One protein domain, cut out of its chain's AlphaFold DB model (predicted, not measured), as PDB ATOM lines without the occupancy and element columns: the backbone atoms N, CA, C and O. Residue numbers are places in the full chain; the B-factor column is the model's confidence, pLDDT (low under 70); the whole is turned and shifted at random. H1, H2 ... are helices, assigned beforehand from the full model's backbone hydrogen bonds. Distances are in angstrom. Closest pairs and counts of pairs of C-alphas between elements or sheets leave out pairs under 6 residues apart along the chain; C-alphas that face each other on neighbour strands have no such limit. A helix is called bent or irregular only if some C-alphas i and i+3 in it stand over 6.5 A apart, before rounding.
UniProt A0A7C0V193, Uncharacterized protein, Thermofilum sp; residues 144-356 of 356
ATOM      1  N   ALA A 144      43.126  48.688 -24.827       94.38
ATOM      2  CA  ALA A 144      43.306  49.057 -26.228       94.38
ATOM      3  C   ALA A 144      44.150  48.031 -27.006       94.38
ATOM      4  O   ALA A 144      43.820  47.695 -28.142       94.38
ATOM      5  N   ALA A 145      45.207  47.504 -26.384       96.00
ATOM      6  CA  ALA A 145      46.030  46.444 -26.957       96.00
ATOM      7  C   ALA A 145      45.251  45.132 -27.117       96.00
ATOM      8  O   ALA A 145      45.379  44.470 -28.142       96.00
ATOM      9  N   ASP A 146      44.409  44.771 -26.149       94.69
ATOM     10  CA  ASP A 146      43.581  43.568 -26.247       94.69
ATOM     11  C   ASP A 146      42.496  43.697 -27.310       94.69
ATOM     12  O   ASP A 146      42.347  42.802 -28.136       94.69
ATOM     13  N   LEU A 147      41.820  44.847 -27.381       95.06
ATOM     14  CA  LEU A 147      40.871  45.133 -28.453       95.06
ATOM     15  C   LEU A 147      41.542  45.093 -29.832       95.06
ATOM     16  O   LEU A 147      40.947  44.593 -30.787       95.06
ATOM     17  N   CYS A 148      42.771  45.604 -29.946       97.38
ATOM     18  CA  CYS A 148      43.540  45.548 -31.186       97.38
ATOM     19  C   CYS A 148      43.866  44.100 -31.575       97.38
ATOM     20  O   CYS A 148      43.541  43.681 -32.687       97.38
ATOM     21  N   LEU A 149      44.411  43.313 -30.643       97.12
ATOM     22  CA  LEU A 149      44.700  41.896 -30.861       97.12
ATOM     23  C   LEU A 149      43.440  41.122 -31.263       97.12
ATOM     24  O   LEU A 149      43.436  40.433 -32.280       97.12
ATOM     25  N   ASP A 150      42.356  41.271 -30.504       94.88
ATOM     26  CA  ASP A 150      41.087  40.593 -30.758       94.88
ATOM     27  C   ASP A 150      40.487  40.988 -32.117       94.88
ATOM     28  O   ASP A 150      39.996  40.124 -32.847       94.88
ATOM     29  N   THR A 151      40.590  42.266 -32.500       95.94
ATOM     30  CA  THR A 151      40.151  42.754 -33.815       95.94
ATOM     31  C   THR A 151      40.918  42.077 -34.945       95.94
ATOM     32  O   THR A 151      40.297  41.532 -35.861       95.94
ATOM     33  N   LEU A 152      42.252  42.089 -34.879       97.19
ATOM     34  CA  LEU A 152      43.120  41.531 -35.917       97.19
ATOM     35  C   LEU A 152      42.943  40.010 -36.036       97.19
ATOM     36  O   LEU A 152      42.722  39.501 -37.136       97.19
ATOM     37  N   VAL A 153      42.951  39.293 -34.906       95.94
ATOM     38  CA  VAL A 153      42.798  37.830 -34.869       95.94
ATOM     39  C   VAL A 153      41.424  37.406 -35.373       95.94
ATOM     40  O   VAL A 153      41.327  36.527 -36.227       95.94
ATOM     41  N   LYS A 154      40.334  38.022 -34.897       92.69
ATOM     42  CA  LYS A 154      38.993  37.641 -35.363       92.69
ATOM     43  C   LYS A 154      38.817  37.934 -36.841       92.69
ATOM     44  O   LYS A 154      38.311  37.067 -37.544       92.69
ATOM     45  N   ARG A 155      39.252  39.100 -37.335       92.50
ATOM     46  CA  ARG A 155      39.182  39.407 -38.772       92.50
ATOM     47  C   ARG A 155      39.937  38.370 -39.600       92.50
ATOM     48  O   ARG A 155      39.370  37.869 -40.565       92.50
ATOM     49  N   PHE A 156      41.136  37.974 -39.177       93.19
ATOM     50  CA  PHE A 156      41.882  36.900 -39.832       93.19
ATOM     51  C   PHE A 156      41.095  35.585 -39.884       93.19
ATOM     52  O   PHE A 156      40.912  34.998 -40.947       93.19
ATOM     53  N   LEU A 157      40.595  35.133 -38.732       89.25
ATOM     54  CA  LEU A 157      39.862  33.875 -38.635       89.25
ATOM     55  C   LEU A 157      38.564  33.904 -39.446       89.25
ATOM     56  O   LEU A 157      38.238  32.903 -40.074       89.25
ATOM     57  N   TYR A 158      37.851  35.032 -39.482       84.50
ATOM     58  CA  TYR A 158      36.670  35.191 -40.333       84.50
ATOM     59  C   TYR A 158      37.020  35.113 -41.819       84.50
ATOM     60  O   TYR A 158      36.358  34.369 -42.530       84.50
ATOM     61  N   LEU A 159      38.096  35.766 -42.273       84.94
ATOM     62  CA  LEU A 159      38.549  35.658 -43.667       84.94
ATOM     63  C   LEU A 159      38.876  34.208 -44.058       84.94
ATOM     64  O   LEU A 159      38.566  33.773 -45.164       84.94
ATOM     65  N   LEU A 160      39.466  33.433 -43.143       82.25
ATOM     66  CA  LEU A 160      39.711  32.006 -43.372       82.25
ATOM     67  C   LEU A 160      38.436  31.156 -43.307       82.25
ATOM     68  O   LEU A 160      38.366  30.114 -43.956       82.25
ATOM     69  N   LEU A 161      37.443  31.556 -42.511       71.88
ATOM     70  CA  LEU A 161      36.145  30.883 -42.443       71.88
ATOM     71  C   LEU A 161      35.288  31.163 -43.681       71.88
ATOM     72  O   LEU A 161      34.595  30.249 -44.113       71.88
ATOM     73  N   GLU A 162      35.388  32.347 -44.288       64.56
ATOM     74  CA  GLU A 162      34.770  32.671 -45.584       64.56
ATOM     75  C   GLU A 162      35.347  31.800 -46.723       64.56
ATOM     76  O   GLU A 162      34.639  31.336 -47.611       64.56
ATOM     77  N   GLU A 163      36.632  31.448 -46.666       60.31
ATOM     78  CA  GLU A 163      37.189  30.428 -47.573       60.31
ATOM     79  C   GLU A 163      36.627  29.026 -47.307       60.31
ATOM     80  O   GLU A 163      36.536  28.182 -48.200       60.31
ATOM     81  N   ILE A 164      36.232  28.761 -46.063       54.44
ATOM     82  CA  ILE A 164      35.557  27.525 -45.663       54.44
ATOM     83  C   ILE A 164      34.051  27.612 -45.970       54.44
ATOM     84  O   ILE A 164      33.382  26.582 -45.911       54.44
ATOM     85  N   GLU A 165      33.506  28.775 -46.344       46.97
ATOM     86  CA  GLU A 165      32.069  29.027 -46.537       46.97
ATOM     87  C   GLU A 165      31.458  28.247 -47.704       46.97
ATOM     88  O   GLU A 165      30.257  27.997 -47.676       46.97
ATOM     89  N   VAL A 166      32.283  27.654 -48.578       48.78
ATOM     90  CA  VAL A 166      31.877  26.542 -49.469       48.78
ATOM     91  C   VAL A 166      31.235  25.373 -48.677       48.78
ATOM     92  O   VAL A 166      30.534  24.539 -49.238       48.78
ATOM     93  N   LYS A 167      31.425  25.308 -47.347       48.66
ATOM     94  CA  LYS A 167      30.752  24.391 -46.406       48.66
ATOM     95  C   LYS A 167      29.714  25.041 -45.488       48.66
ATOM     96  O   LYS A 167      28.897  24.318 -44.921       48.66
ATOM     97  N   VAL A 168      29.732  26.359 -45.292       49.34
ATOM     98  CA  VAL A 168      28.718  27.062 -44.480       49.34
ATOM     99  C   VAL A 168      27.471  27.318 -45.304       49.34
ATOM    100  O   VAL A 168      26.396  27.221 -44.732       49.34
ATOM    101  N   GLU A 169      27.568  27.500 -46.624       53.12
ATOM    102  CA  GLU A 169      26.412  27.337 -47.512       53.12
ATOM    103  C   GLU A 169      25.805  25.951 -47.312       53.12
ATOM    104  O   GLU A 169      24.610  25.854 -47.105       53.12
ATOM    105  N   THR A 170      26.611  24.896 -47.157       61.12
ATOM    106  CA  THR A 170      26.092  23.560 -46.825       61.12
ATOM    107  C   THR A 170      25.476  23.480 -45.422       61.12
ATOM    108  O   THR A 170      24.540  22.717 -45.216       61.12
ATOM    109  N   VAL A 171      25.969  24.225 -44.424       63.25
ATOM    110  CA  VAL A 171      25.333  24.287 -43.091       63.25
ATOM    111  C   VAL A 171      24.050  25.111 -43.149       63.25
ATOM    112  O   VAL A 171      23.047  24.683 -42.603       63.25
ATOM    113  N   ALA A 172      24.051  26.253 -43.826       65.69
ATOM    114  CA  ALA A 172      22.896  27.109 -44.032       65.69
ATOM    115  C   ALA A 172      21.829  26.393 -44.865       65.69
ATOM    116  O   ALA A 172      20.659  26.477 -44.522       65.69
ATOM    117  N   GLU A 173      22.218  25.628 -45.882       75.44
ATOM    118  CA  GLU A 173      21.363  24.738 -46.667       75.44
ATOM    119  C   GLU A 173      20.852  23.578 -45.824       75.44
ATOM    120  O   GLU A 173      19.665  23.290 -45.879       75.44
ATOM    121  N   LYS A 174      21.683  22.945 -44.985       79.06
ATOM    122  CA  LYS A 174      21.229  21.906 -44.041       79.06
ATOM    123  C   LYS A 174      20.258  22.460 -43.005       79.06
ATOM    124  O   LYS A 174      19.257  21.821 -42.711       79.06
ATOM    125  N   LEU A 175      20.521  23.651 -42.474       78.31
ATOM    126  CA  LEU A 175      19.628  24.363 -41.565       78.31
ATOM    127  C   LEU A 175      18.343  24.778 -42.293       78.31
ATOM    128  O   LEU A 175      17.259  24.650 -41.736       78.31
ATOM    129  N   LYS A 176      18.437  25.217 -43.552       83.31
ATOM    130  CA  LYS A 176      17.288  25.575 -44.394       83.31
ATOM    131  C   LYS A 176      16.469  24.339 -44.759       83.31
ATOM    132  O   LYS A 176      15.250  24.428 -44.782       83.31
ATOM    133  N   ALA A 177      17.107  23.195 -44.977       86.75
ATOM    134  CA  ALA A 177      16.453  21.911 -45.195       86.75
ATOM    135  C   ALA A 177      15.787  21.390 -43.911       86.75
ATOM    136  O   ALA A 177      14.680  20.869 -43.973       86.75
ATOM    137  N   ALA A 178      16.426  21.565 -42.749       87.25
ATOM    138  CA  ALA A 178      15.911  21.094 -41.464       87.25
ATOM    139  C   ALA A 178      14.757  21.952 -40.919       87.25
ATOM    140  O   ALA A 178      13.781  21.413 -40.407       87.25
ATOM    141  N   PHE A 179      14.861  23.280 -41.020       88.31
ATOM    142  CA  PHE A 179      13.930  24.224 -40.385       88.31
ATOM    143  C   PHE A 179      13.067  25.007 -41.384       88.31
ATOM    144  O   PHE A 179      12.168  25.748 -40.985       88.31
ATOM    145  N   GLY A 180      13.326  24.873 -42.687       90.75
ATOM    146  CA  GLY A 180      12.691  25.682 -43.721       90.75
ATOM    147  C   GLY A 180      13.173  27.137 -43.722       90.75
ATOM    148  O   GLY A 180      13.670  27.679 -42.734       90.75
ATOM    149  N   GLU A 181      12.987  27.828 -44.846       86.81
ATOM    150  CA  GLU A 181      13.380  29.240 -44.977       86.81
ATOM    151  C   GLU A 181      12.603  30.162 -44.032       86.81
ATOM    152  O   GLU A 181      13.157  31.103 -43.462       86.81
ATOM    153  N   ARG A 182      11.312  29.866 -43.847       88.44
ATOM    154  CA  ARG A 182      10.438  30.591 -42.926       88.44
ATOM    155  C   ARG A 182      10.847  30.364 -41.472       88.44
ATOM    156  O   ARG A 182      11.021  31.346 -40.758       88.44
ATOM    157  N   GLY A 183      11.080  29.113 -41.071       84.69
ATOM    158  CA  GLY A 183      11.504  28.789 -39.708       84.69
ATOM    159  C   GLY A 183      12.842  29.432 -39.354       84.69
ATOM    160  O   GLY A 183      12.985  29.989 -38.273       84.69
ATOM    161  N   LEU A 184      13.802  29.486 -40.286       83.12
ATOM    162  CA  LEU A 184      15.057  30.214 -40.056       83.12
ATOM    163  C   LEU A 184      14.869  31.726 -39.892       83.12
ATOM    164  O   LEU A 184      15.571  32.338 -39.087       83.12
ATOM    165  N   LYS A 185      13.954  32.348 -40.645       82.56
ATOM    166  CA  LYS A 185      13.628  33.771 -40.458       82.56
ATOM    167  C   LYS A 185      12.991  34.011 -39.092       82.56
ATOM    168  O   LYS A 185      13.402  34.939 -38.406       82.56
ATOM    169  N   GLU A 186      12.050  33.163 -38.687       85.75
ATOM    170  CA  GLU A 186      11.403  33.235 -37.372       85.75
ATOM    171  C   GLU A 186      12.429  33.037 -36.240       85.75
ATOM    172  O   GLU A 186      12.515  33.873 -35.347       85.75
ATOM    173  N   LEU A 187      13.311  32.036 -36.333       81.75
ATOM    174  CA  LEU A 187      14.398  31.816 -35.366       81.75
ATOM    175  C   LEU A 187      15.384  32.992 -35.285       81.75
ATOM    176  O   LEU A 187      15.861  33.315 -34.200       81.75
ATOM    177  N   LYS A 188      15.686  33.660 -36.408       78.69
ATOM    178  CA  LYS A 188      16.519  34.876 -36.407       78.69
ATOM    179  C   LYS A 188      15.848  36.041 -35.677       78.69
ATOM    180  O   LYS A 188      16.552  36.826 -35.047       78.69
ATOM    181  N   LEU A 189      14.522  36.166 -35.762       83.00
ATOM    182  CA  LEU A 189      13.773  37.189 -35.025       83.00
ATOM    183  C   LEU A 189      13.788  36.925 -33.515       83.00
ATOM    184  O   LEU A 189      13.781  37.881 -32.748       83.00
ATOM    185  N   LEU A 190      13.914  35.656 -33.109       87.50
ATOM    186  CA  LEU A 190      14.057  35.228 -31.713       87.50
ATOM    187  C   LEU A 190      15.494  35.353 -31.168       87.50
ATOM    188  O   LEU A 190      15.868  34.706 -30.186       87.50
ATOM    189  N   ALA A 191      16.348  36.157 -31.810       74.12
ATOM    190  CA  ALA A 191      17.696  36.421 -31.318       74.12
ATOM    191  C   ALA A 191      17.720  36.990 -29.879       74.12
ATOM    192  O   ALA A 191      18.588  36.562 -29.109       74.12
ATOM    193  N   PRO A 192      16.803  37.892 -29.462       84.62
ATOM    194  CA  PRO A 192      16.737  38.349 -28.074       84.62
ATOM    195  C   PRO A 192      16.451  37.217 -27.076       84.62
ATOM    196  O   PRO A 192      17.132  37.118 -26.056       84.62
ATOM    197  N   GLU A 193      15.495  36.339 -27.378       91.00
ATOM    198  CA  GLU A 193      15.104  35.190 -26.557       91.00
ATOM    199  C   GLU A 193      16.235  34.167 -26.472       91.00
ATOM    200  O   GLU A 193      16.578  33.714 -25.382       91.00
ATOM    201  N   SER A 194      16.874  33.863 -27.605       71.75
ATOM    202  CA  SER A 194      18.062  33.009 -27.661       71.75
ATOM    203  C   SER A 194      19.198  33.577 -26.803       71.75
ATOM    204  O   SER A 194      19.788  32.859 -25.999       71.75
ATOM    205  N   SER A 195      19.447  34.890 -26.880       70.50
ATOM    206  CA  SER A 195      20.444  35.563 -26.040       70.50
ATOM    207  C   SER A 195      20.080  35.530 -24.552       70.50
ATOM    208  O   SER A 195      20.956  35.361 -23.705       70.50
ATOM    209  N   ALA A 196      18.800  35.683 -24.204       77.44
ATOM    210  CA  ALA A 196      18.339  35.562 -22.824       77.44
ATOM    211  C   ALA A 196      18.511  34.129 -22.296       77.44
ATOM    212  O   ALA A 196      19.012  33.950 -21.189       77.44
ATOM    213  N   PHE A 197      18.167  33.125 -23.103       73.06
ATOM    214  CA  PHE A 197      18.329  31.711 -22.769       73.06
ATOM    215  C   PHE A 197      19.803  31.309 -22.641       73.06
ATOM    216  O   PHE A 197      20.169  30.602 -21.704       73.06
ATOM    217  N   GLN A 198      20.679  31.832 -23.507       68.75
ATOM    218  CA  GLN A 198      22.126  31.613 -23.433       68.75
ATOM    219  C   GLN A 198      22.700  31.998 -22.061       68.75
ATOM    220  O   GLN A 198      23.559  31.287 -21.550       68.75
ATOM    221  N   LYS A 199      22.185  33.054 -21.414       73.06
ATOM    222  CA  LYS A 199      22.623  33.474 -20.067       73.06
ATOM    223  C   LYS A 199      22.335  32.435 -18.975       73.06
ATOM    224  O   LYS A 199      22.978  32.482 -17.935       73.06
ATOM    225  N   LEU A 200      21.371  31.535 -19.186       71.50
ATOM    226  CA  LEU A 200      21.072  30.431 -18.264       71.50
ATOM    227  C   LEU A 200      22.020  29.243 -18.469       71.50
ATOM    228  O   LEU A 200      22.293  28.514 -17.522       71.50
ATOM    229  N   ILE A 201      22.512  29.058 -19.697       65.19
ATOM    230  CA  ILE A 201      23.440  27.979 -20.076       65.19
ATOM    231  C   ILE A 201      24.900  28.383 -19.828       65.19
ATOM    232  O   ILE A 201      25.765  27.533 -19.641       65.19
ATOM    233  N   GLU A 202      25.184  29.683 -19.815       60.78
ATOM    234  CA  GLU A 202      26.479  30.265 -19.461       60.78
ATOM    235  C   GLU A 202      26.397  30.928 -18.073       60.78
ATOM    236  O   GLU A 202      26.467  32.161 -17.986       60.78
ATOM    237  N   PRO A 203      26.213  30.173 -16.965       54.38
ATOM    238  CA  PRO A 203      26.345  30.740 -15.636       54.38
ATOM    239  C   PRO A 203      27.812  31.122 -15.422       54.38
ATOM    240  O   PRO A 203      28.639  30.323 -15.002       54.38
ATOM    241  N   VAL A 204      28.095  32.379 -15.764       49.16
ATOM    242  CA  VAL A 204      29.280  33.193 -15.505       49.16
ATOM    243  C   VAL A 204      30.273  32.509 -14.556       49.16
ATOM    244  O   VAL A 204      30.236  32.714 -13.341       49.16
ATOM    245  N   SER A 205      31.226  31.757 -15.113       47.66
ATOM    246  CA  SER A 205      32.281  31.071 -14.355       47.66
ATOM    247  C   SER A 205      33.377  32.033 -13.859       47.66
ATOM    248  O   SER A 205      34.549  31.662 -13.788       47.66
ATOM    249  N   LYS A 206      33.032  33.284 -13.511       44.06
ATOM    250  CA  LYS A 206      33.973  34.371 -13.154       44.06
ATOM    251  C   LYS A 206      34.943  34.032 -12.011       44.06
ATOM    252  O   LYS A 206      35.856  34.812 -11.762       44.06
ATOM    253  N   GLN A 207      34.743  32.919 -11.308       45.59
ATOM    254  CA  GLN A 207      35.556  32.483 -10.171       45.59
ATOM    255  C   GLN A 207      36.494  31.304 -10.473       45.59
ATOM    256  O   GLN A 207      37.421  31.072  -9.699       45.59
ATOM    257  N   LEU A 208      36.312  30.576 -11.580       47.81
ATOM    258  CA  LEU A 208      37.252  29.529 -11.980       47.81
ATOM    259  C   LEU A 208      38.376  30.183 -12.789       47.81
ATOM    260  O   LEU A 208      38.168  30.682 -13.886       47.81
ATOM    261  N   PHE A 209      39.580  30.206 -12.213       50.94
ATOM    262  CA  PHE A 209      40.796  30.807 -12.785       50.94
ATOM    263  C   PHE A 209      41.233  30.204 -14.135       50.94
ATOM    264  O   PHE A 209      42.139  30.727 -14.783       50.94
ATOM    265  N   LEU A 210      40.608  29.104 -14.557       54.22
ATOM    266  CA  LEU A 210      40.768  28.506 -15.876       54.22
ATOM    267  C   LEU A 210      39.778  29.155 -16.840       54.22
ATOM    268  O   LEU A 210      38.600  29.291 -16.520       54.22
ATOM    269  N   HIS A 211      40.251  29.540 -18.027       63.69
ATOM    270  CA  HIS A 211      39.389  30.128 -19.046       63.69
ATOM    271  C   HIS A 211      38.156  29.243 -19.283       63.69
ATOM    272  O   HIS A 211      38.302  28.074 -19.626       63.69
ATOM    273  N   GLU A 212      36.965  29.820 -19.113       63.25
ATOM    274  CA  GLU A 212      35.645  29.164 -19.151       63.25
ATOM    275  C   GLU A 212      35.486  28.167 -20.308       63.25
ATOM    276  O   GLU A 212      34.930  27.085 -20.143       63.25
ATOM    277  N   TRP A 213      36.066  28.477 -21.472       70.31
ATOM    278  CA  TRP A 213      36.030  27.611 -22.649       70.31
ATOM    279  C   TRP A 213      36.760  26.266 -22.475       70.31
ATOM    280  O   TRP A 213      36.337  25.294 -23.093       70.31
ATOM    281  N   LEU A 214      37.811  26.185 -21.647       69.44
ATOM    282  CA  LEU A 214      38.594  24.956 -21.416       69.44
ATOM    283  C   LEU A 214      37.847  23.923 -20.587       69.44
ATOM    284  O   LEU A 214      38.095  22.729 -20.715       69.44
ATOM    285  N   ILE A 215      36.967  24.393 -19.712       72.94
ATOM    286  CA  ILE A 215      36.208  23.539 -18.804       72.94
ATOM    287  C   ILE A 215      34.756  23.382 -19.249       72.94
ATOM    288  O   ILE A 215      34.054  22.534 -18.716       72.94
ATOM    289  N   ARG A 216      34.305  24.140 -20.258       71.50
ATOM    290  CA  ARG A 216      32.909  24.164 -20.715       71.50
ATOM    291  C   ARG A 216      32.348  22.786 -21.053       71.50
ATOM    292  O   ARG A 216      31.202  22.508 -20.730       71.50
ATOM    293  N   GLY A 217      33.146  21.932 -21.696       69.75
ATOM    294  CA  GLY A 217      32.732  20.581 -22.091       69.75
ATOM    295  C   GLY A 217      32.711  19.560 -20.949       69.75
ATOM    296  O   GLY A 217      32.188  18.468 -21.135       69.75
ATOM    297  N   ILE A 218      33.281  19.903 -19.791       74.25
ATOM    298  CA  ILE A 218      33.443  19.003 -18.640       74.25
ATOM    299  C   ILE A 218      32.900  19.595 -17.336       74.25
ATOM    300  O   ILE A 218      33.021  18.958 -16.296       74.25
ATOM    301  N   ALA A 219      32.315  20.798 -17.370       76.19
ATOM    302  CA  ALA A 219      31.954  21.574 -16.184       76.19
ATOM    303  C   ALA A 219      31.042  20.787 -15.232       76.19
ATOM    304  O   ALA A 219      31.317  20.728 -14.036       76.19
ATOM    305  N   ASP A 220      30.038  20.106 -15.785       74.88
ATOM    306  CA  ASP A 220      29.077  19.298 -15.026       74.88
ATOM    307  C   ASP A 220      29.694  18.017 -14.438       74.88
ATOM    308  O   ASP A 220      29.141  17.430 -13.514       74.88
ATOM    309  N   GLN A 221      30.855  17.589 -14.944       80.38
ATOM    310  CA  GLN A 221      31.562  16.377 -14.510       80.38
ATOM    311  C   GLN A 221      32.698  16.683 -13.526       80.38
ATOM    312  O   GLN A 221      33.171  15.781 -12.841       80.38
ATOM    313  N   LEU A 222      33.123  17.949 -13.405       81.00
ATOM    314  CA  LEU A 222      34.280  18.340 -12.587       81.00
ATOM    315  C   LEU A 222      34.176  17.895 -11.122       81.00
ATOM    316  O   LEU A 222      35.203  17.625 -10.508       81.00
ATOM    317  N   VAL A 223      32.963  17.833 -10.562       80.50
ATOM    318  CA  VAL A 223      32.722  17.449  -9.158       80.50
ATOM    319  C   VAL A 223      33.060  15.978  -8.900       80.50
ATOM    320  O   VAL A 223      33.495  15.628  -7.807       80.50
ATOM    321  N   GLU A 224      32.869  15.127  -9.904       88.19
ATOM    322  CA  GLU A 224      33.037  13.675  -9.797       88.19
ATOM    323  C   GLU A 224      34.419  13.210 -10.277       88.19
ATOM    324  O   GLU A 224      34.821  12.077 -10.019       88.19
ATOM    325  N   MET A 225      35.166  14.084 -10.956       89.81
ATOM    326  CA  MET A 225      36.478  13.776 -11.513       89.81
ATOM    327  C   MET A 225      37.596  13.916 -10.475       89.81
ATOM    328  O   MET A 225      37.697  14.898  -9.739       89.81
ATOM    329  N   SER A 226      38.529  12.967 -10.485       92.12
ATOM    330  CA  SER A 226      39.796  13.089  -9.766       92.12
ATOM    331  C   SER A 226      40.685  14.202 -10.355       92.12
ATOM    332  O   SER A 226      40.573  14.542 -11.539       92.12
ATOM    333  N   PRO A 227      41.649  14.747  -9.584       89.88
ATOM    334  CA  PRO A 227      42.578  15.766 -10.085       89.88
ATOM    335  C   PRO A 227      43.330  15.367 -11.367       89.88
ATOM    336  O   PRO A 227      43.548  16.204 -12.247       89.88
ATOM    337  N   ASP A 228      43.701  14.092 -11.505       90.81
ATOM    338  CA  ASP A 228      44.388  13.587 -12.697       90.81
ATOM    339  C   ASP A 228      43.456  13.481 -13.910       90.81
ATOM    340  O   ASP A 228      43.882  13.725 -15.042       90.81
ATOM    341  N   GLU A 229      42.180  13.149 -13.699       91.12
ATOM    342  CA  GLU A 229      41.166  13.169 -14.758       91.12
ATOM    343  C   GLU A 229      40.909  14.591 -15.246       91.12
ATOM    344  O   GLU A 229      40.899  14.818 -16.457       91.12
ATOM    345  N   ILE A 230      40.794  15.556 -14.326       87.75
ATOM    346  CA  ILE A 230      40.636  16.979 -14.661       87.75
ATOM    347  C   ILE A 230      41.834  17.456 -15.487       87.75
ATOM    348  O   ILE A 230      41.656  18.059 -16.547       87.75
ATOM    349  N   ARG A 231      43.064  17.139 -15.054       89.25
ATOM    350  CA  ARG A 231      44.282  17.495 -15.797       89.25
ATOM    351  C   ARG A 231      44.262  16.917 -17.211       89.25
ATOM    352  O   ARG A 231      44.487  17.657 -18.166       89.25
ATOM    353  N   ARG A 232      43.979  15.617 -17.364       91.25
ATOM    354  CA  ARG A 232      43.923  14.964 -18.684       91.25
ATOM    355  C   ARG A 232      42.856  15.581 -19.586       91.25
ATOM    356  O   ARG A 232      43.119  15.776 -20.770       91.25
ATOM    357  N   ALA A 233      41.683  15.899 -19.043       89.50
ATOM    358  CA  ALA A 233      40.603  16.512 -19.804       89.50
ATOM    359  C   ALA A 233      40.979  17.919 -20.295       89.50
ATOM    360  O   ALA A 233      40.870  18.190 -21.488       89.50
ATOM    361  N   ILE A 234      41.528  18.771 -19.420       88.38
ATOM    362  CA  ILE A 234      41.991  20.118 -19.796       88.38
ATOM    363  C   ILE A 234      43.079  20.047 -20.873       88.38
ATOM    364  O   ILE A 234      43.015  20.781 -21.858       88.38
ATOM    365  N   VAL A 235      44.068  19.158 -20.716       92.56
ATOM    366  CA  VAL A 235      45.138  18.974 -21.713       92.56
ATOM    367  C   VAL A 235      44.556  18.546 -23.059       92.56
ATOM    368  O   VAL A 235      44.920  19.113 -24.086       92.56
ATOM    369  N   LYS A 236      43.617  17.595 -23.066       92.06
ATOM    370  CA  LYS A 236      42.963  17.108 -24.287       92.06
ATOM    371  C   LYS A 236      42.157  18.202 -24.998       92.06
ATOM    372  O   LYS A 236      42.249  18.322 -26.224       92.06
ATOM    373  N   GLU A 237      41.394  19.004 -24.260       88.56
ATOM    374  CA  GLU A 237      40.641  20.134 -24.824       88.56
ATOM    375  C   GLU A 237      41.585  21.197 -25.400       88.56
ATOM    376  O   GLU A 237      41.396  21.664 -26.528       88.56
ATOM    377  N   PHE A 238      42.669  21.511 -24.684       91.25
ATOM    378  CA  PHE A 238      43.684  22.442 -25.170       91.25
ATOM    379  C   PHE A 238      44.376  21.923 -26.439       91.25
ATOM    380  O   PHE A 238      44.510  22.660 -27.414       91.25
ATOM    381  N   GLU A 239      44.775  20.647 -26.475       94.81
ATOM    382  CA  GLU A 239      45.350  20.012 -27.667       94.81
ATOM    383  C   GLU A 239      44.402  20.063 -28.863       94.81
ATOM    384  O   GLU A 239      44.834  20.301 -29.993       94.81
ATOM    385  N   THR A 240      43.110  19.853 -28.624       92.62
ATOM    386  CA  THR A 240      42.076  19.911 -29.660       92.62
ATOM    387  C   THR A 240      41.963  21.323 -30.233       92.62
ATOM    388  O   THR A 240      41.972  21.500 -31.456       92.62
ATOM    389  N   ALA A 241      41.934  22.341 -29.368       89.88
ATOM    390  CA  ALA A 241      41.934  23.740 -29.780       89.88
ATOM    391  C   ALA A 241      43.215  24.117 -30.544       89.88
ATOM    392  O   ALA A 241      43.137  24.715 -31.620       89.88
ATOM    393  N   LEU A 242      44.386  23.705 -30.050       94.56
ATOM    394  CA  LEU A 242      45.677  23.985 -30.676       94.56
ATOM    395  C   LEU A 242      45.782  23.345 -32.069       94.56
ATOM    396  O   LEU A 242      46.117  24.031 -33.035       94.56
ATOM    397  N   LYS A 243      45.398  22.069 -32.216       96.12
ATOM    398  CA  LYS A 243      45.331  21.376 -33.519       96.12
ATOM    399  C   LYS A 243      44.402  22.091 -34.497       96.12
ATOM    400  O   LYS A 243      44.727  22.209 -35.682       96.12
ATOM    401  N   ARG A 244      43.255  22.594 -34.024       91.44
ATOM    402  CA  ARG A 244      42.321  23.369 -34.854       91.44
ATOM    403  C   ARG A 244      42.963  24.660 -35.362       91.44
ATOM    404  O   ARG A 244      42.853  24.946 -36.553       91.44
ATOM    405  N   VAL A 245      43.656  25.407 -34.501       93.31
ATOM    406  CA  VAL A 245      44.359  26.643 -34.889       93.31
ATOM    407  C   VAL A 245      45.481  26.357 -35.887       93.31
ATOM    408  O   VAL A 245      45.512  26.979 -36.947       93.31
ATOM    409  N   ILE A 246      46.330  25.359 -35.620       95.69
ATOM    410  CA  ILE A 246      47.385  24.918 -36.550       95.69
ATOM    411  C   ILE A 246      46.784  24.543 -37.909       95.69
ATOM    412  O   ILE A 246      47.290  24.962 -38.946       95.69
ATOM    413  N   THR A 247      45.676  23.798 -37.927       94.25
ATOM    414  CA  THR A 247      44.993  23.408 -39.170       94.25
ATOM    415  C   THR A 247      44.535  24.626 -39.973       94.25
ATOM    416  O   THR A 247      44.692  24.648 -41.193       94.25
ATOM    417  N   MET A 248      43.981  25.649 -39.314       92.50
ATOM    418  CA  MET A 248      43.572  26.890 -39.986       92.50
ATOM    419  C   MET A 248      44.778  27.644 -40.557       92.50
ATOM    420  O   MET A 248      44.752  28.048 -41.717       92.50
ATOM    421  N   LEU A 249      45.860  27.769 -39.787       95.94
ATOM    422  CA  LEU A 249      47.078  28.448 -40.230       95.94
ATOM    423  C   LEU A 249      47.800  27.705 -41.358       95.94
ATOM    424  O   LEU A 249      48.297  28.338 -42.282       95.94
ATOM    425  N   LYS A 250      47.797  26.369 -41.350       95.69
ATOM    426  CA  LYS A 250      48.312  25.567 -42.466       95.69
ATOM    427  C   LYS A 250      47.526  25.800 -43.749       95.69
ATOM    428  O   LYS A 250      48.133  25.896 -44.807       95.69
ATOM    429  N   ARG A 251      46.197  25.937 -43.670       93.19
ATOM    430  CA  ARG A 251      45.371  26.272 -44.847       93.19
ATOM    431  C   ARG A 251      45.741  27.631 -45.417       93.19
ATOM    432  O   ARG A 251      45.914  27.744 -46.625       93.19
ATOM    433  N   PHE A 252      45.906  28.629 -44.552       95.44
ATOM    434  CA  PHE A 252      46.427  29.924 -44.972       95.44
ATOM    435  C   PHE A 252      47.809  29.784 -45.628       95.44
ATOM    436  O   PHE A 252      48.022  30.301 -46.721       95.44
ATOM    437  N   GLY A 253      48.709  29.007 -45.020       96.75
ATOM    438  CA  GLY A 253      50.013  28.679 -45.591       96.75
ATOM    439  C   GLY A 253      49.912  28.070 -46.992       96.75
ATOM    440  O   GLY A 253      50.611  28.514 -47.893       96.75
ATOM    441  N   SER A 254      48.986  27.137 -47.227       95.94
ATOM    442  CA  SER A 254      48.738  26.568 -48.559       95.94
ATOM    443  C   SER A 254      48.224  27.600 -49.571       95.94
ATOM    444  O   SER A 254      48.575  27.530 -50.748       95.94
ATOM    445  N   MET A 255      47.411  28.575 -49.146       95.00
ATOM    446  CA  MET A 255      46.999  29.681 -50.021       95.00
ATOM    447  C   MET A 255      48.200  30.542 -50.410       95.00
ATOM    448  O   MET A 255      48.392  30.821 -51.592       95.00
ATOM    449  N   LEU A 256      49.020  30.917 -49.428       96.69
ATOM    450  CA  LEU A 256      50.233  31.698 -49.641       96.69
ATOM    451  C   LEU A 256      51.247  30.940 -50.516       96.69
ATOM    452  O   LEU A 256      51.874  31.533 -51.387       96.69
ATOM    453  N   GLU A 257      51.359  29.624 -50.349       97.69
ATOM    454  CA  GLU A 257      52.191  28.750 -51.177       97.69
ATOM    455  C   GLU A 257      51.760  28.718 -52.637       97.69
ATOM    456  O   GLU A 257      52.601  28.843 -53.526       97.69
ATOM    457  N   ARG A 258      50.455  28.611 -52.885       96.75
ATOM    458  CA  ARG A 258      49.898  28.574 -54.237       96.75
ATOM    459  C   ARG A 258      49.934  29.935 -54.933       96.75
ATOM    460  O   ARG A 258      50.101  29.988 -56.143       96.75
ATOM    461  N   MET A 259      49.681  31.016 -54.200       96.50
ATOM    462  CA  MET A 259      49.380  32.327 -54.793       96.50
ATOM    463  C   MET A 259      50.522  33.336 -54.657       96.50
ATOM    464  O   MET A 259      50.532  34.341 -55.368       96.50
ATOM    465  N   GLY A 260      51.450  33.098 -53.731       97.56
ATOM    466  CA  GLY A 260      52.426  34.090 -53.302       97.56
ATOM    467  C   GLY A 260      51.787  35.281 -52.583       97.56
ATOM    468  O   GLY A 260      50.566  35.449 -52.548       97.56
ATOM    469  N   TYR A 261      52.632  36.129 -52.006       97.75
ATOM    470  CA  TYR A 261      52.227  37.305 -51.236       97.75
ATOM    471  C   TYR A 261      51.322  38.260 -52.035       97.75
ATOM    472  O   TYR A 261      50.211  38.577 -51.614       97.75
ATOM    473  N   GLU A 262      51.753  38.669 -53.231       97.19
ATOM    474  CA  GLU A 262      50.989  39.607 -54.071       97.19
ATOM    475  C   GLU A 262      49.657  39.001 -54.546       97.19
ATOM    476  O   GLU A 262      48.623  39.675 -54.581       97.19
ATOM    477  N   GLY A 263      49.652  37.703 -54.875       96.25
ATOM    478  CA  GLY A 263      48.438  36.989 -55.263       96.25
ATOM    479  C   GLY A 263      47.434  36.895 -54.116       96.25
ATOM    480  O   GLY A 263      46.242  37.110 -54.335       96.25
ATOM    481  N   LEU A 264      47.911  36.649 -52.893       94.44
ATOM    482  CA  LEU A 264      47.100  36.637 -51.677       94.44
ATOM    483  C   LEU A 264      46.443  38.006 -51.422       94.44
ATOM    484  O   LEU A 264      45.230  38.085 -51.225       94.44
ATOM    485  N   HIS A 265      47.211  39.096 -51.492       94.50
ATOM    486  CA  HIS A 265      46.681  40.457 -51.326       94.50
ATOM    487  C   HIS A 265      45.630  40.800 -52.385       94.50
ATOM    488  O   HIS A 265      44.572  41.351 -52.072       94.50
ATOM    489  N   LYS A 266      45.869  40.405 -53.642       95.06
ATOM    490  CA  LYS A 266      44.894  40.562 -54.727       95.06
ATOM    491  C   LYS A 266      43.616  39.756 -54.479       95.06
ATOM    492  O   LYS A 266      42.532  40.243 -54.785       95.06
ATOM    493  N   TYR A 267      43.735  38.551 -53.929       91.12
ATOM    494  CA  TYR A 267      42.616  37.645 -53.671       91.12
ATOM    495  C   TYR A 267      41.618  38.175 -52.637       91.12
ATOM    496  O   TYR A 267      40.404  38.016 -52.789       91.12
ATOM    497  N   PHE A 268      42.134  38.826 -51.597       89.75
ATOM    498  CA  PHE A 268      41.334  39.402 -50.518       89.75
ATOM    499  C   PHE A 268      40.918  40.857 -50.768       89.75
ATOM    500  O   PHE A 268      40.172  41.428 -49.972       89.75
ATOM    501  N   LYS A 269      41.368  41.479 -51.862       90.62
ATOM    502  CA  LYS A 269      41.026  42.867 -52.182       90.62
ATOM    503  C   LYS A 269      39.512  43.042 -52.323       90.62
ATOM    504  O   LYS A 269      38.869  42.353 -53.111       90.62
ATOM    505  N   GLY A 270      38.952  43.999 -51.586       84.12
ATOM    506  CA  GLY A 270      37.523  44.311 -51.590       84.12
ATOM    507  C   GLY A 270      36.648  43.337 -50.795       84.12
ATOM    508  O   GLY A 270      35.436  43.549 -50.734       84.12
ATOM    509  N   ARG A 271      37.220  42.295 -50.172       84.88
ATOM    510  CA  ARG A 271      36.462  41.389 -49.301       84.88
ATOM    511  C   ARG A 271      36.171  42.048 -47.964       84.88
ATOM    512  O   ARG A 271      37.043  42.649 -47.349       84.88
ATOM    513  N   ASN A 272      34.924  41.948 -47.536       76.31
ATOM    514  CA  ASN A 272      34.390  42.749 -46.450       76.31
ATOM    515  C   ASN A 272      34.574  42.034 -45.101       76.31
ATOM    516  O   ASN A 272      34.008  40.958 -44.931       76.31
ATOM    517  N   PRO A 273      35.293  42.608 -44.122       79.31
ATOM    518  CA  PRO A 273      35.436  41.977 -42.820       79.31
ATOM    519  C   PRO A 273      34.085  41.927 -42.090       79.31
ATOM    520  O   PRO A 273      33.435  42.950 -41.867       79.31
ATOM    521  N   ILE A 274      33.676  40.732 -41.657       75.81
ATOM    522  CA  ILE A 274      32.460  40.549 -40.843       75.81
ATOM    523  C   ILE A 274      32.661  41.110 -39.425       75.81
ATOM    524  O   ILE A 274      31.766  41.740 -38.856       75.81
ATOM    525  N   ALA A 275      33.844  40.906 -38.840       80.00
ATOM    526  CA  ALA A 275      34.157  41.328 -37.478       80.00
ATOM    527  C   ALA A 275      34.659  42.777 -37.397       80.00
ATOM    528  O   ALA A 275      35.523  43.205 -38.165       80.00
ATOM    529  N   TYR A 276      34.171  43.508 -36.387       84.38
ATOM    530  CA  TYR A 276      34.629  44.860 -36.041       84.38
ATOM    531  C   TYR A 276      34.597  45.847 -37.206       84.38
ATOM    532  O   TYR A 276      35.466  46.703 -37.349       84.38
ATOM    533  N   ARG A 277      33.601  45.702 -38.072       85.25
ATOM    534  CA  ARG A 277      33.367  46.612 -39.182       85.25
ATOM    535  C   ARG A 277      32.506  47.786 -38.740       85.25
ATOM    536  O   ARG A 277      31.499  47.619 -38.051       85.25
ATOM    537  N   LEU A 278      32.862  48.962 -39.239       84.81
ATOM    538  CA  LEU A 278      31.997  50.129 -39.221       84.81
ATOM    539  C   LEU A 278      30.962  50.035 -40.354       84.81
ATOM    540  O   LEU A 278      31.300  49.734 -41.499       84.81
ATOM    541  N   SER A 279      29.688  50.254 -40.039       80.44
ATOM    542  CA  SER A 279      28.580  50.150 -40.998       80.44
ATOM    543  C   SER A 279      27.704  51.397 -40.957       80.44
ATOM    544  O   SER A 279      27.656  52.070 -39.932       80.44
ATOM    545  N   GLY A 280      27.015  51.691 -42.064       75.69
ATOM    546  CA  GLY A 280      26.065  52.807 -42.132       75.69
ATOM    547  C   GLY A 280      26.699  54.185 -42.331       75.69
ATOM    548  O   GLY A 280      26.081  55.177 -41.968       75.69
ATOM    549  N   ILE A 281      27.909  54.252 -42.897       79.19
ATOM    550  CA  ILE A 281      28.581  55.513 -43.236       79.19
ATOM    551  C   ILE A 281      28.777  55.640 -44.751       79.19
ATOM    552  O   ILE A 281      28.918  54.635 -45.445       79.19
ATOM    553  N   GLU A 282      28.771  56.874 -45.260       74.88
ATOM    554  CA  GLU A 282      28.884  57.164 -46.700       74.88
ATOM    555  C   GLU A 282      30.308  56.995 -47.247       74.88
ATOM    556  O   GLU A 282      30.495  56.763 -48.445       74.88
ATOM    557  N   ALA A 283      31.326  57.104 -46.385       78.50
ATOM    558  CA  ALA A 283      32.714  56.939 -46.795       78.50
ATOM    559  C   ALA A 283      32.973  55.513 -47.305       78.50
ATOM    560  O   ALA A 283      32.452  54.534 -46.770       78.50
ATOM    561  N   LYS A 284      33.814  55.393 -48.338       83.31
ATOM    562  CA  LYS A 284      34.185  54.094 -48.908       83.31
ATOM    563  C   LYS A 284      35.409  53.522 -48.179       83.31
ATOM    564  O   LYS A 284      36.469  54.142 -48.262       83.31
ATOM    565  N   PRO A 285      35.287  52.366 -47.509       86.44
ATOM    566  CA  PRO A 285      36.425  51.678 -46.902       86.44
ATOM    567  C   PRO A 285      37.354  51.085 -47.967       86.44
ATOM    568  O   PRO A 285      36.886  50.604 -49.002       86.44
ATOM    569  N   ASP A 286      38.654  51.046 -47.677       88.25
ATOM    570  CA  ASP A 286      39.649  50.274 -48.428       88.25
ATOM    571  C   ASP A 286      39.808  48.887 -47.797       88.25
ATOM    572  O   ASP A 286      40.776  48.599 -47.093       88.25
ATOM    573  N   TYR A 287      38.815  48.020 -48.005       88.31
ATOM    574  CA  TYR A 287      38.907  46.654 -47.502       88.31
ATOM    575  C   TYR A 287      39.985  45.866 -48.245       88.31
ATOM    576  O   TYR A 287      39.904  45.638 -49.459       88.31
ATOM    577  N   ARG A 288      40.979  45.399 -47.492       89.31
ATOM    578  CA  ARG A 288      42.097  44.604 -47.997       89.31
ATOM    579  C   ARG A 288      42.614  43.641 -46.937       89.31
ATOM    580  O   ARG A 288      42.244  43.710 -45.765       89.31
ATOM    581  N   PHE A 289      43.484  42.737 -47.368       92.25
ATOM    582  CA  PHE A 289      44.268  41.940 -46.441       92.25
ATOM    583  C   PHE A 289      45.351  42.803 -45.792       92.25
ATOM    584  O   PHE A 289      45.974  43.635 -46.448       92.25
ATOM    585  N   HIS A 290      45.545  42.593 -44.500       94.56
ATOM    586  CA  HIS A 290      46.537  43.267 -43.678       94.56
ATOM    587  C   HIS A 290      47.470  42.194 -43.123       94.56
ATOM    588  O   HIS A 290      46.994  41.214 -42.548       94.56
ATOM    589  N   ASP A 291      48.778  42.357 -43.292       96.69
ATOM    590  CA  ASP A 291      49.771  41.397 -42.787       96.69
ATOM    591  C   ASP A 291      49.687  41.279 -41.252       96.69
ATOM    592  O   ASP A 291      49.881  40.209 -40.668       96.69
ATOM    593  N   GLU A 292      49.254  42.362 -40.610       97.19
ATOM    594  CA  GLU A 292      48.963  42.490 -39.188       97.19
ATOM    595  C   GLU A 292      47.970  41.440 -38.674       97.19
ATOM    596  O   GLU A 292      48.058  41.024 -37.519       97.19
ATOM    597  N   TYR A 293      47.058  40.966 -39.526       96.50
ATOM    598  CA  TYR A 293      46.132  39.875 -39.211       96.50
ATOM    599  C   TYR A 293      46.873  38.585 -38.850       96.50
ATOM    600  O   TYR A 293      46.507  37.892 -37.894       96.50
ATOM    601  N   VAL A 294      47.941  38.275 -39.584       97.50
ATOM    602  CA  VAL A 294      48.738  37.066 -39.365       97.50
ATOM    603  C   VAL A 294      49.675  37.271 -38.193       97.50
ATOM    604  O   VAL A 294      49.651  36.439 -37.294       97.50
ATOM    605  N   TRP A 295      50.408  38.387 -38.132       98.38
ATOM    606  CA  TRP A 295      51.332  38.664 -37.023       98.38
ATOM    607  C   TRP A 295      50.632  38.686 -35.655       98.38
ATOM    608  O   TRP A 295      51.155  38.174 -34.667       98.38
ATOM    609  N   ALA A 296      49.415  39.231 -35.584       98.31
ATOM    610  CA  ALA A 296      48.600  39.188 -34.373       98.31
ATOM    611  C   ALA A 296      48.173  37.752 -34.015       98.31
ATOM    612  O   ALA A 296      48.206  37.351 -32.850       98.31
ATOM    613  N   THR A 297      47.806  36.952 -35.019       98.19
ATOM    614  CA  THR A 297      47.398  35.553 -34.826       98.19
ATOM    615  C   THR A 297      48.570  34.662 -34.415       98.19
ATOM    616  O   THR A 297      48.414  33.816 -33.535       98.19
ATOM    617  N   THR A 298      49.753  34.854 -34.994       98.25
ATOM    618  CA  THR A 298      50.969  34.116 -34.637       98.25
ATOM    619  C   THR A 298      51.486  34.531 -33.259       98.25
ATOM    620  O   THR A 298      51.906  33.664 -32.493       98.25
ATOM    621  N   LEU A 299      51.369  35.808 -32.870       98.00
ATOM    622  CA  LEU A 299      51.583  36.255 -31.487       98.00
ATOM    623  C   LEU A 299      50.645  35.525 -30.510       98.00
ATOM    624  O   LEU A 299      51.118  34.927 -29.541       98.00
ATOM    625  N   ALA A 300      49.336  35.515 -30.781       97.06
ATOM    626  CA  ALA A 300      48.358  34.825 -29.939       97.06
ATOM    627  C   ALA A 300      48.629  33.311 -29.852       97.06
ATOM    628  O   ALA A 300      48.527  32.721 -28.775       97.06
ATOM    629  N   LEU A 301      49.039  32.679 -30.959       97.75
ATOM    630  CA  LEU A 301      49.445  31.273 -30.976       97.75
ATOM    631  C   LEU A 301      50.664  31.023 -30.081       97.75
ATOM    632  O   LEU A 301      50.658  30.071 -29.303       97.75
ATOM    633  N   ARG A 302      51.694  31.876 -30.146       97.44
ATOM    634  CA  ARG A 302      52.892  31.751 -29.298       97.44
ATOM    635  C   ARG A 302      52.558  31.899 -27.816       97.44
ATOM    636  O   ARG A 302      53.075  31.131 -27.008       97.44
ATOM    637  N   GLU A 303      51.678  32.830 -27.454       94.25
ATOM    638  CA  GLU A 303      51.182  32.945 -26.078       94.25
ATOM    639  C   GLU A 303      50.380  31.704 -25.652       94.25
ATOM    640  O   GLU A 303      50.563  31.200 -24.542       94.25
ATOM    641  N   GLY A 304      49.566  31.146 -26.554       93.25
ATOM    642  CA  GLY A 304      48.903  29.857 -26.357       93.25
ATOM    643  C   GLY A 304      49.897  28.715 -26.117       93.25
ATOM    644  O   GLY A 304      49.691  27.901 -25.220       93.25
ATOM    645  N   CYS A 305      51.022  28.686 -26.836       96.50
ATOM    646  CA  CYS A 305      52.093  27.712 -26.620       96.50
ATOM    647  C   CYS A 305      52.736  27.833 -25.229       96.50
ATOM    648  O   CYS A 305      53.060  26.811 -24.633       96.50
ATOM    649  N   VAL A 306      52.885  29.046 -24.678       93.25
ATOM    650  CA  VAL A 306      53.372  29.232 -23.293       93.25
ATOM    651  C   VAL A 306      52.414  28.581 -22.290       93.25
ATOM    652  O   VAL A 306      52.851  27.927 -21.345       93.25
ATOM    653  N   MET A 307      51.101  28.715 -22.502       89.50
ATOM    654  CA  MET A 307      50.102  28.025 -21.682       89.50
ATOM    655  C   MET A 307      50.154  26.502 -21.884       89.50
ATOM    656  O   MET A 307      50.116  25.758 -20.905       89.50
ATOM    657  N   ALA A 308      50.306  26.038 -23.127       92.69
ATOM    658  CA  ALA A 308      50.412  24.622 -23.473       92.69
ATOM    659  C   ALA A 308      51.573  23.927 -22.737       92.69
ATOM    660  O   ALA A 308      51.396  22.839 -22.190       92.69
ATOM    661  N   GLU A 309      52.736  24.585 -22.650       95.19
ATOM    662  CA  GLU A 309      53.900  24.090 -21.902       95.19
ATOM    663  C   GLU A 309      53.583  23.891 -20.417       95.19
ATOM    664  O   GLU A 309      53.960  22.879 -19.830       95.19
ATOM    665  N   LYS A 310      52.855  24.833 -19.804       91.62
ATOM    666  CA  LYS A 310      52.470  24.753 -18.386       91.62
ATOM    667  C   LYS A 310      51.428  23.674 -18.115       91.62
ATOM    668  O   LYS A 310      51.436  23.090 -17.036       91.62
ATOM    669  N   LEU A 311      50.549  23.408 -19.079       88.75
ATOM    670  CA  LEU A 311      49.551  22.346 -18.978       88.75
ATOM    671  C   LEU A 311      50.140  20.945 -19.205       88.75
ATOM    672  O   LEU A 311      49.507  19.965 -18.824       88.75
ATOM    673  N   GLY A 312      51.336  20.837 -19.793       93.88
ATOM    674  CA  GLY A 312      51.925  19.548 -20.169       93.88
ATOM    675  C   GLY A 312      51.347  18.979 -21.468       93.88
ATOM    676  O   GLY A 312      51.229  17.764 -21.611       93.88
ATOM    677  N   VAL A 313      50.965  19.850 -22.404       96.06
ATOM    678  CA  VAL A 313      50.571  19.473 -23.773       96.06
ATOM    679  C   VAL A 313      51.752  18.834 -24.511       96.06
ATOM    680  O   VAL A 313      52.906  19.180 -24.250       96.06
ATOM    681  N   ASN A 314      51.473  17.932 -25.462       97.00
ATOM    682  CA  ASN A 314      52.494  17.278 -26.281       97.00
ATOM    683  C   ASN A 314      53.546  18.274 -26.843       97.00
ATOM    684  O   ASN A 314      53.192  19.134 -27.660       97.00
ATOM    685  N   PRO A 315      54.840  18.135 -26.483       98.00
ATOM    686  CA  PRO A 315      55.904  19.035 -26.928       98.00
ATOM    687  C   PRO A 315      56.057  19.148 -28.448       98.00
ATOM    688  O   PRO A 315      56.407  20.219 -28.941       98.00
ATOM    689  N   GLU A 316      55.780  18.085 -29.205       98.25
ATOM    690  CA  GLU A 316      55.890  18.117 -30.670       98.25
ATOM    691  C   GLU A 316      54.813  19.007 -31.301       98.25
ATOM    692  O   GLU A 316      55.099  19.758 -32.232       98.25
ATOM    693  N   LEU A 317      53.606  19.026 -30.727       97.88
ATOM    694  CA  LEU A 317      52.534  19.928 -31.157       97.88
ATOM    695  C   LEU A 317      52.891  21.398 -30.874       97.88
ATOM    696  O   LEU A 317      52.588  22.284 -31.672       97.88
ATOM    697  N   ILE A 318      53.563  21.659 -29.749       98.38
ATOM    698  CA  ILE A 318      54.037  22.999 -29.371       98.38
ATOM    699  C   ILE A 318      55.142  23.469 -30.326       98.38
ATOM    700  O   ILE A 318      55.112  24.613 -30.789       98.38
ATOM    701  N   LYS A 319      56.107  22.593 -30.644       98.31
ATOM    702  CA  LYS A 319      57.172  22.875 -31.620       98.31
ATOM    703  C   LYS A 319      56.595  23.170 -33.000       98.31
ATOM    704  O   LYS A 319      56.977  24.164 -33.607       98.31
ATOM    705  N   GLU A 320      55.655  22.348 -33.460       98.25
ATOM    706  CA  GLU A 320      54.964  22.544 -34.734       98.25
ATOM    707  C   GLU A 320      54.255  23.904 -34.788       98.25
ATOM    708  O   GLU A 320      54.423  24.649 -35.753       98.25
ATOM    709  N   ALA A 321      53.503  24.255 -33.740       98.38
ATOM    710  CA  ALA A 321      52.806  25.533 -33.649       98.38
ATOM    711  C   ALA A 321      53.765  26.730 -33.721       98.38
ATOM    712  O   ALA A 321      53.514  27.674 -34.469       98.38
ATOM    713  N   ARG A 322      54.869  26.691 -32.962       98.50
ATOM    714  CA  ARG A 322      55.882  27.758 -32.962       98.50
ATOM    715  C   ARG A 322      56.571  27.886 -34.315       98.50
ATOM    716  O   ARG A 322      56.634  28.985 -34.850       98.50
ATOM    717  N   LEU A 323      57.005  26.768 -34.892       98.38
ATOM    718  CA  LEU A 323      57.664  26.765 -36.195       98.38
ATOM    719  C   LEU A 323      56.744  27.320 -37.288       98.38
ATOM    720  O   LEU A 323      57.170  28.148 -38.086       98.38
ATOM    721  N   LEU A 324      55.470  26.912 -37.306       98.44
ATOM    722  CA  LEU A 324      54.492  27.451 -38.250       98.44
ATOM    723  C   LEU A 324      54.298  28.963 -38.065       98.44
ATOM    724  O   LEU A 324      54.226  29.688 -39.053       98.44
ATOM    725  N   ALA A 325      54.237  29.438 -36.818       98.38
ATOM    726  CA  ALA A 325      54.136  30.862 -36.509       98.38
ATOM    727  C   ALA A 325      55.330  31.651 -37.075       98.38
ATOM    728  O   ALA A 325      55.141  32.669 -37.738       98.38
ATOM    729  N   ASP A 326      56.549  31.153 -36.860       98.38
ATOM    730  CA  ASP A 326      57.783  31.794 -37.324       98.38
ATOM    731  C   ASP A 326      57.888  31.800 -38.857       98.38
ATOM    732  O   ASP A 326      58.271  32.809 -39.450       98.38
ATOM    733  N   ILE A 327      57.486  30.702 -39.507       98.56
ATOM    734  CA  ILE A 327      57.464  30.581 -40.972       98.56
ATOM    735  C   ILE A 327      56.453  31.544 -41.599       98.56
ATOM    736  O   ILE A 327      56.758  32.174 -42.611       98.56
ATOM    737  N   LEU A 328      55.257  31.676 -41.024       98.44
ATOM    738  CA  LEU A 328      54.247  32.597 -41.547       98.44
ATOM    739  C   LEU A 328      54.669  34.058 -41.381       98.44
ATOM    740  O   LEU A 328      54.503  34.840 -42.316       98.44
ATOM    741  N   ASP A 329      55.262  34.412 -40.239       97.81
ATOM    742  CA  ASP A 329      55.763  35.765 -40.003       97.81
ATOM    743  C   ASP A 329      56.828  36.149 -41.039       97.81
ATOM    744  O   ASP A 329      56.673  37.158 -41.732       97.81
ATOM    745  N   ILE A 330      57.863  35.313 -41.204       97.25
ATOM    746  CA  ILE A 330      58.967  35.602 -42.129       97.25
ATOM    747  C   ILE A 330      58.514  35.577 -43.594       97.25
ATOM    748  O   ILE A 330      59.055  36.310 -44.424       97.25
ATOM    749  N   ALA A 331      57.513  34.757 -43.928       98.00
ATOM    750  CA  ALA A 331      56.952  34.698 -45.271       98.00
ATOM    751  C   ALA A 331      56.244  35.992 -45.664       98.00
ATOM    752  O   ALA A 331      56.365  36.409 -46.816       98.00
ATOM    753  N   LEU A 332      55.560  36.660 -44.734       97.00
ATOM    754  CA  LEU A 332      54.978  37.973 -45.006       97.00
ATOM    755  C   LEU A 332      56.045  39.066 -45.048       97.00
ATOM    756  O   LEU A 332      56.078  39.838 -46.002       97.00
ATOM    757  N   GLU A 333      56.973  39.086 -44.087       95.50
ATOM    758  CA  GLU A 333      58.035  40.102 -44.038       95.50
ATOM    759  C   GLU A 333      58.913  40.109 -45.292       95.50
ATOM    760  O   GLU A 333      59.207  41.161 -45.858       95.50
ATOM    761  N   LYS A 334      59.317  38.921 -45.754       96.62
ATOM    762  CA  LYS A 334      60.133  38.762 -46.964       96.62
ATOM    763  C   LYS A 334      59.292  38.594 -48.234       96.62
ATOM    764  O   LYS A 334      59.864  38.336 -49.291       96.62
ATOM    765  N   LYS A 335      57.965  38.745 -48.144       97.50
ATOM    766  CA  LYS A 335      57.016  38.673 -49.268       97.50
ATOM    767  C   LYS A 335      57.208  37.431 -50.141       97.50
ATOM    768  O   LYS A 335      57.430  37.525 -51.349       97.50
ATOM    769  N   TYR A 336      57.137  36.260 -49.515       98.19
ATOM    770  CA  TYR A 336      57.271  34.959 -50.164       98.19
ATOM    771  C   TYR A 336      56.411  34.867 -51.435       98.19
ATOM    772  O   TYR A 336      55.201  35.101 -51.407       98.19
ATOM    773  N   ARG A 337      57.040  34.531 -52.568       97.88
ATOM    774  CA  ARG A 337      56.421  34.627 -53.902       97.88
ATOM    775  C   ARG A 337      55.616  33.392 -54.317       97.88
ATOM    776  O   ARG A 337      55.051  33.389 -55.405       97.88
ATOM    777  N   GLY A 338      55.519  32.389 -53.448       97.56
ATOM    778  CA  GLY A 338      54.853  31.120 -53.735       97.56
ATOM    779  C   GLY A 338      55.823  30.052 -54.240       97.56
ATOM    780  O   GLY A 338      56.937  30.356 -54.672       97.56
ATOM    781  N   ALA A 339      55.395  28.792 -54.177       97.44
ATOM    782  CA  ALA A 339      56.270  27.647 -54.430       97.44
ATOM    783  C   ALA A 339      56.781  27.588 -55.871       97.44
ATOM    784  O   ALA A 339      57.931  27.228 -56.100       97.44
ATOM    785  N   GLU A 340      55.961  27.996 -56.842       96.00
ATOM    786  CA  GLU A 340      56.353  28.037 -58.254       96.00
ATOM    787  C   GLU A 340      57.514  29.014 -58.498       96.00
ATOM    788  O   GLU A 340      58.454  28.703 -59.224       96.00
ATOM    789  N   ALA A 341      57.483  30.183 -57.849       96.38
ATOM    790  CA  ALA A 341      58.496  31.220 -58.025       96.38
ATOM    791  C   ALA A 341      59.761  30.986 -57.183       96.38
ATOM    792  O   ALA A 341      60.849  31.422 -57.563       96.38
ATOM    793  N   GLU A 342      59.623  30.348 -56.021       96.12
ATOM    794  CA  GLU A 342      60.726  30.110 -55.082       96.12
ATOM    795  C   GLU A 342      61.373  28.725 -55.256       96.12
ATOM    796  O   GLU A 342      62.488  28.510 -54.776       96.12
ATOM    797  N   GLY A 343      60.701  27.792 -55.941       96.19
ATOM    798  CA  GLY A 343      61.162  26.416 -56.159       96.19
ATOM    799  C   GLY A 343      61.184  25.548 -54.895       96.19
ATOM    800  O   GLY A 343      61.799  24.485 -54.897       96.19
ATOM    801  N   LEU A 344      60.560  26.008 -53.811       96.25
ATOM    802  CA  LEU A 344      60.501  25.359 -52.501       96.25
ATOM    803  C   LEU A 344      59.082  25.485 -51.955       96.25
ATOM    804  O   LEU A 344      58.426  26.491 -52.211       96.25
ATOM    805  N   SER A 345      58.621  24.514 -51.168       97.44
ATOM    806  CA  SER A 345      57.404  24.703 -50.370       97.44
ATOM    807  C   SER A 345      57.600  25.824 -49.343       97.44
ATOM    808  O   SER A 345      58.727  26.157 -48.960       97.44
ATOM    809  N   LEU A 346      56.502  26.385 -48.836       97.69
ATOM    810  CA  LEU A 346      56.521  27.426 -47.809       97.69
ATOM    811  C   LEU A 346      57.301  26.969 -46.569       97.69
ATOM    812  O   LEU A 346      58.054  27.748 -45.988       97.69
ATOM    813  N   MET A 347      57.144  25.700 -46.182       97.00
ATOM    814  CA  MET A 347      57.835  25.135 -45.025       97.00
ATOM    815  C   MET A 347      59.346  25.040 -45.255       97.00
ATOM    816  O   MET A 347      60.121  25.503 -44.420       97.00
ATOM    817  N   GLU A 348      59.775  24.483 -46.389       97.50
ATOM    818  CA  GLU A 348      61.199  24.356 -46.735       97.50
ATOM    819  C   GLU A 348      61.861  25.726 -46.886       97.50
ATOM    820  O   GLU A 348      62.949  25.971 -46.355       97.50
ATOM    821  N   TRP A 349      61.182  26.641 -47.581       98.19
ATOM    822  CA  TRP A 349      61.639  28.010 -47.754       98.19
ATOM    823  C   TRP A 349      61.755  28.717 -46.402       98.19
ATOM    824  O   TRP A 349      62.800  29.299 -46.112       98.19
ATOM    825  N   GLY A 350      60.734  28.615 -45.549       97.06
ATOM    826  CA  GLY A 350      60.701  29.255 -44.237       97.06
ATOM    827  C   GLY A 350      61.818  28.766 -43.319       97.06
ATOM    828  O   GLY A 350      62.556  29.582 -42.772       97.06
ATOM    829  N   ILE A 351      62.030  27.448 -43.229       97.25
ATOM    830  CA  ILE A 351      63.144  26.859 -42.465       97.25
ATOM    831  C   ILE A 351      64.488  27.400 -42.967       97.25
ATOM    832  O   ILE A 351      65.340  27.796 -42.173       97.25
ATOM    833  N   ARG A 352      64.678  27.490 -44.290       96.94
ATOM    834  CA  ARG A 352      65.900  28.059 -44.870       96.94
ATOM    835  C   ARG A 352      66.083  29.540 -44.524       96.94
ATOM    836  O   ARG A 352      67.222  29.980 -44.398       96.94
ATOM    837  N   GLN A 353      65.000  30.309 -44.414       96.62
ATOM    838  CA  GLN A 353      65.070  31.723 -44.038       96.62
ATOM    839  C   GLN A 353      65.374  31.938 -42.556       96.62
ATOM    840  O   GLN A 353      65.993  32.951 -42.248       96.62
ATOM    841  N   LEU A 354      64.941  31.032 -41.677       94.00
ATOM    842  CA  LEU A 354      65.177  31.109 -40.230       94.00
ATOM    843  C   LEU A 354      66.595  30.672 -39.832       94.00
ATOM    844  O   LEU A 354      67.086  31.064 -38.780       94.00
ATOM    845  N   SER A 355      67.259  29.874 -40.671       89.94
ATOM    846  CA  SER A 355      68.642  29.417 -40.459       89.94
ATOM    847  C   SER A 355      69.717  30.401 -40.948       89.94
ATOM    848  O   SER A 355      70.901  30.067 -40.903       89.94
ATOM    849  N   LYS A 356      69.326  31.564 -41.479       76.69
ATOM    850  CA  LYS A 356      70.220  32.648 -41.916       76.69
ATOM    851  C   LYS A 356      70.141  33.795 -40.930       76.69
ATOM    852  O   LYS A 356      71.204  34.400 -40.687       76.69
TER     853      LYS A 356
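What this domain is: This is residues 144 to 356 of the 356 residues of an uncharacterized protein of Thermofilum sp (UniProt A0A7C0V193). A bundle of three helices, H5a, H6 and H7, makes the solid part, and the chain before it swings out in a wide arc through H2a, H2b and H3, leaving an open space between this arc and H5a. H1 crosses H6 near one end of the bundle, H4 brings the arc back to H5a, H9 packs across H7 and the far end of H5a, and residues 278 to 284 stick out as a free loop. The printed part has 213 residues with nine named helices, H1 to H9 in chain order, and no named strand; the class is all helix. The whole is only just loose, close to compact, with a radius of gyration of the C-alphas of 20.5 A and spans of 53 by 51 by 37 A.

How they stand to each other: The longest helix and hub is H5, residues 227 to 268, touching five other helices. By its hydrogen bonds it was assigned as one helix, but it is bent, C-alphas 258 and 261 being 9.5 A apart, with arms H5a, residues 227 to 258, and H5b, residues 261 to 268. The arms only just touch, with 3 pairs of C-alphas within 8 A, only at the corner, and are about perpendicular at 79 degrees. H5a, H6, residues 292 to 311, and H7, residues 315 to 333, form an up and down bundle, each running against the one before it. H5a touches H6 at a shallow tilt of 26 degrees, opposite ways; the closest C-alphas, of Val 235 and Leu 311, are 6.2 A apart. H6 and H7 are a helical hairpin at a shallow tilt of 16 degrees, with the C-alphas of Thr 298 and Ala 325 closest at 4.9 A. H7 touches H5a, the same way at a shallow tilt of 29 degrees, closest at the C-alphas of Ile 246 and Ala 321, 6.2 A. H9, residues 346 to 354, touches H7 about perpendicular at 83 degrees, with the C-alphas of Ile 327 and Gly 350 closest at 4.8 A. H8, residues 339 to 342, only just touches H5a, with 3 pairs of C-alphas within 8 A, the closest being Glu 257 and Ala 339 at 5.3 A. H1, residues 144 to 164, touches H6 with residues 149 to 156 alone, about perpendicular at 79 degrees; the C-alphas of Leu 152 and Tyr 293 are closest at 4.8 A. H4, residues 212 to 215, touches H5a, closest at the C-alphas of Leu 214 and Ile 234, 6.1 A. H3, residues 191 to 201, touches no helix and is apart from H5a. Every O i to N i+4 pair is within hydrogen-bond range in H1, H5a, H5b, H6, H7 and H9, against 6 of 7 in H3; H4 and H8 are too short for such a pair, and their single O i to N i+3 pair is within range in H4 but not in H8.

Where its parts are: H1 begins at C-alpha 144 (43.306, 49.057, -26.228) and is 30.0 A long. H2, residues 168 to 189, was assigned as one helix by its hydrogen bonds but is bent, C-alphas 178 and 181 being 9.2 A apart; its arms H2a, residues 168 to 178, and H2b, residues 181 to 189, are about perpendicular at 76 degrees. H3 is 15.2 A long. H5a runs 46.6 A from C-alpha 227 (42.578, 15.766, -10.085), H6 28.5 A and H7 27.2 A. H9 ends at C-alpha 354 (65.177, 31.109, -40.230).

The domain as a whole: The C-alphas farthest apart, of Arg 182 and Lys 356, are 59.8 A apart. The printed part has no cut. The links H4 to H5 and H5 to H6 are long, with 11 and 23 residues. Mean pLDDT of the printed part is 86.3; 26 residues are under 70, among them 162 to 172 and 201 to 212.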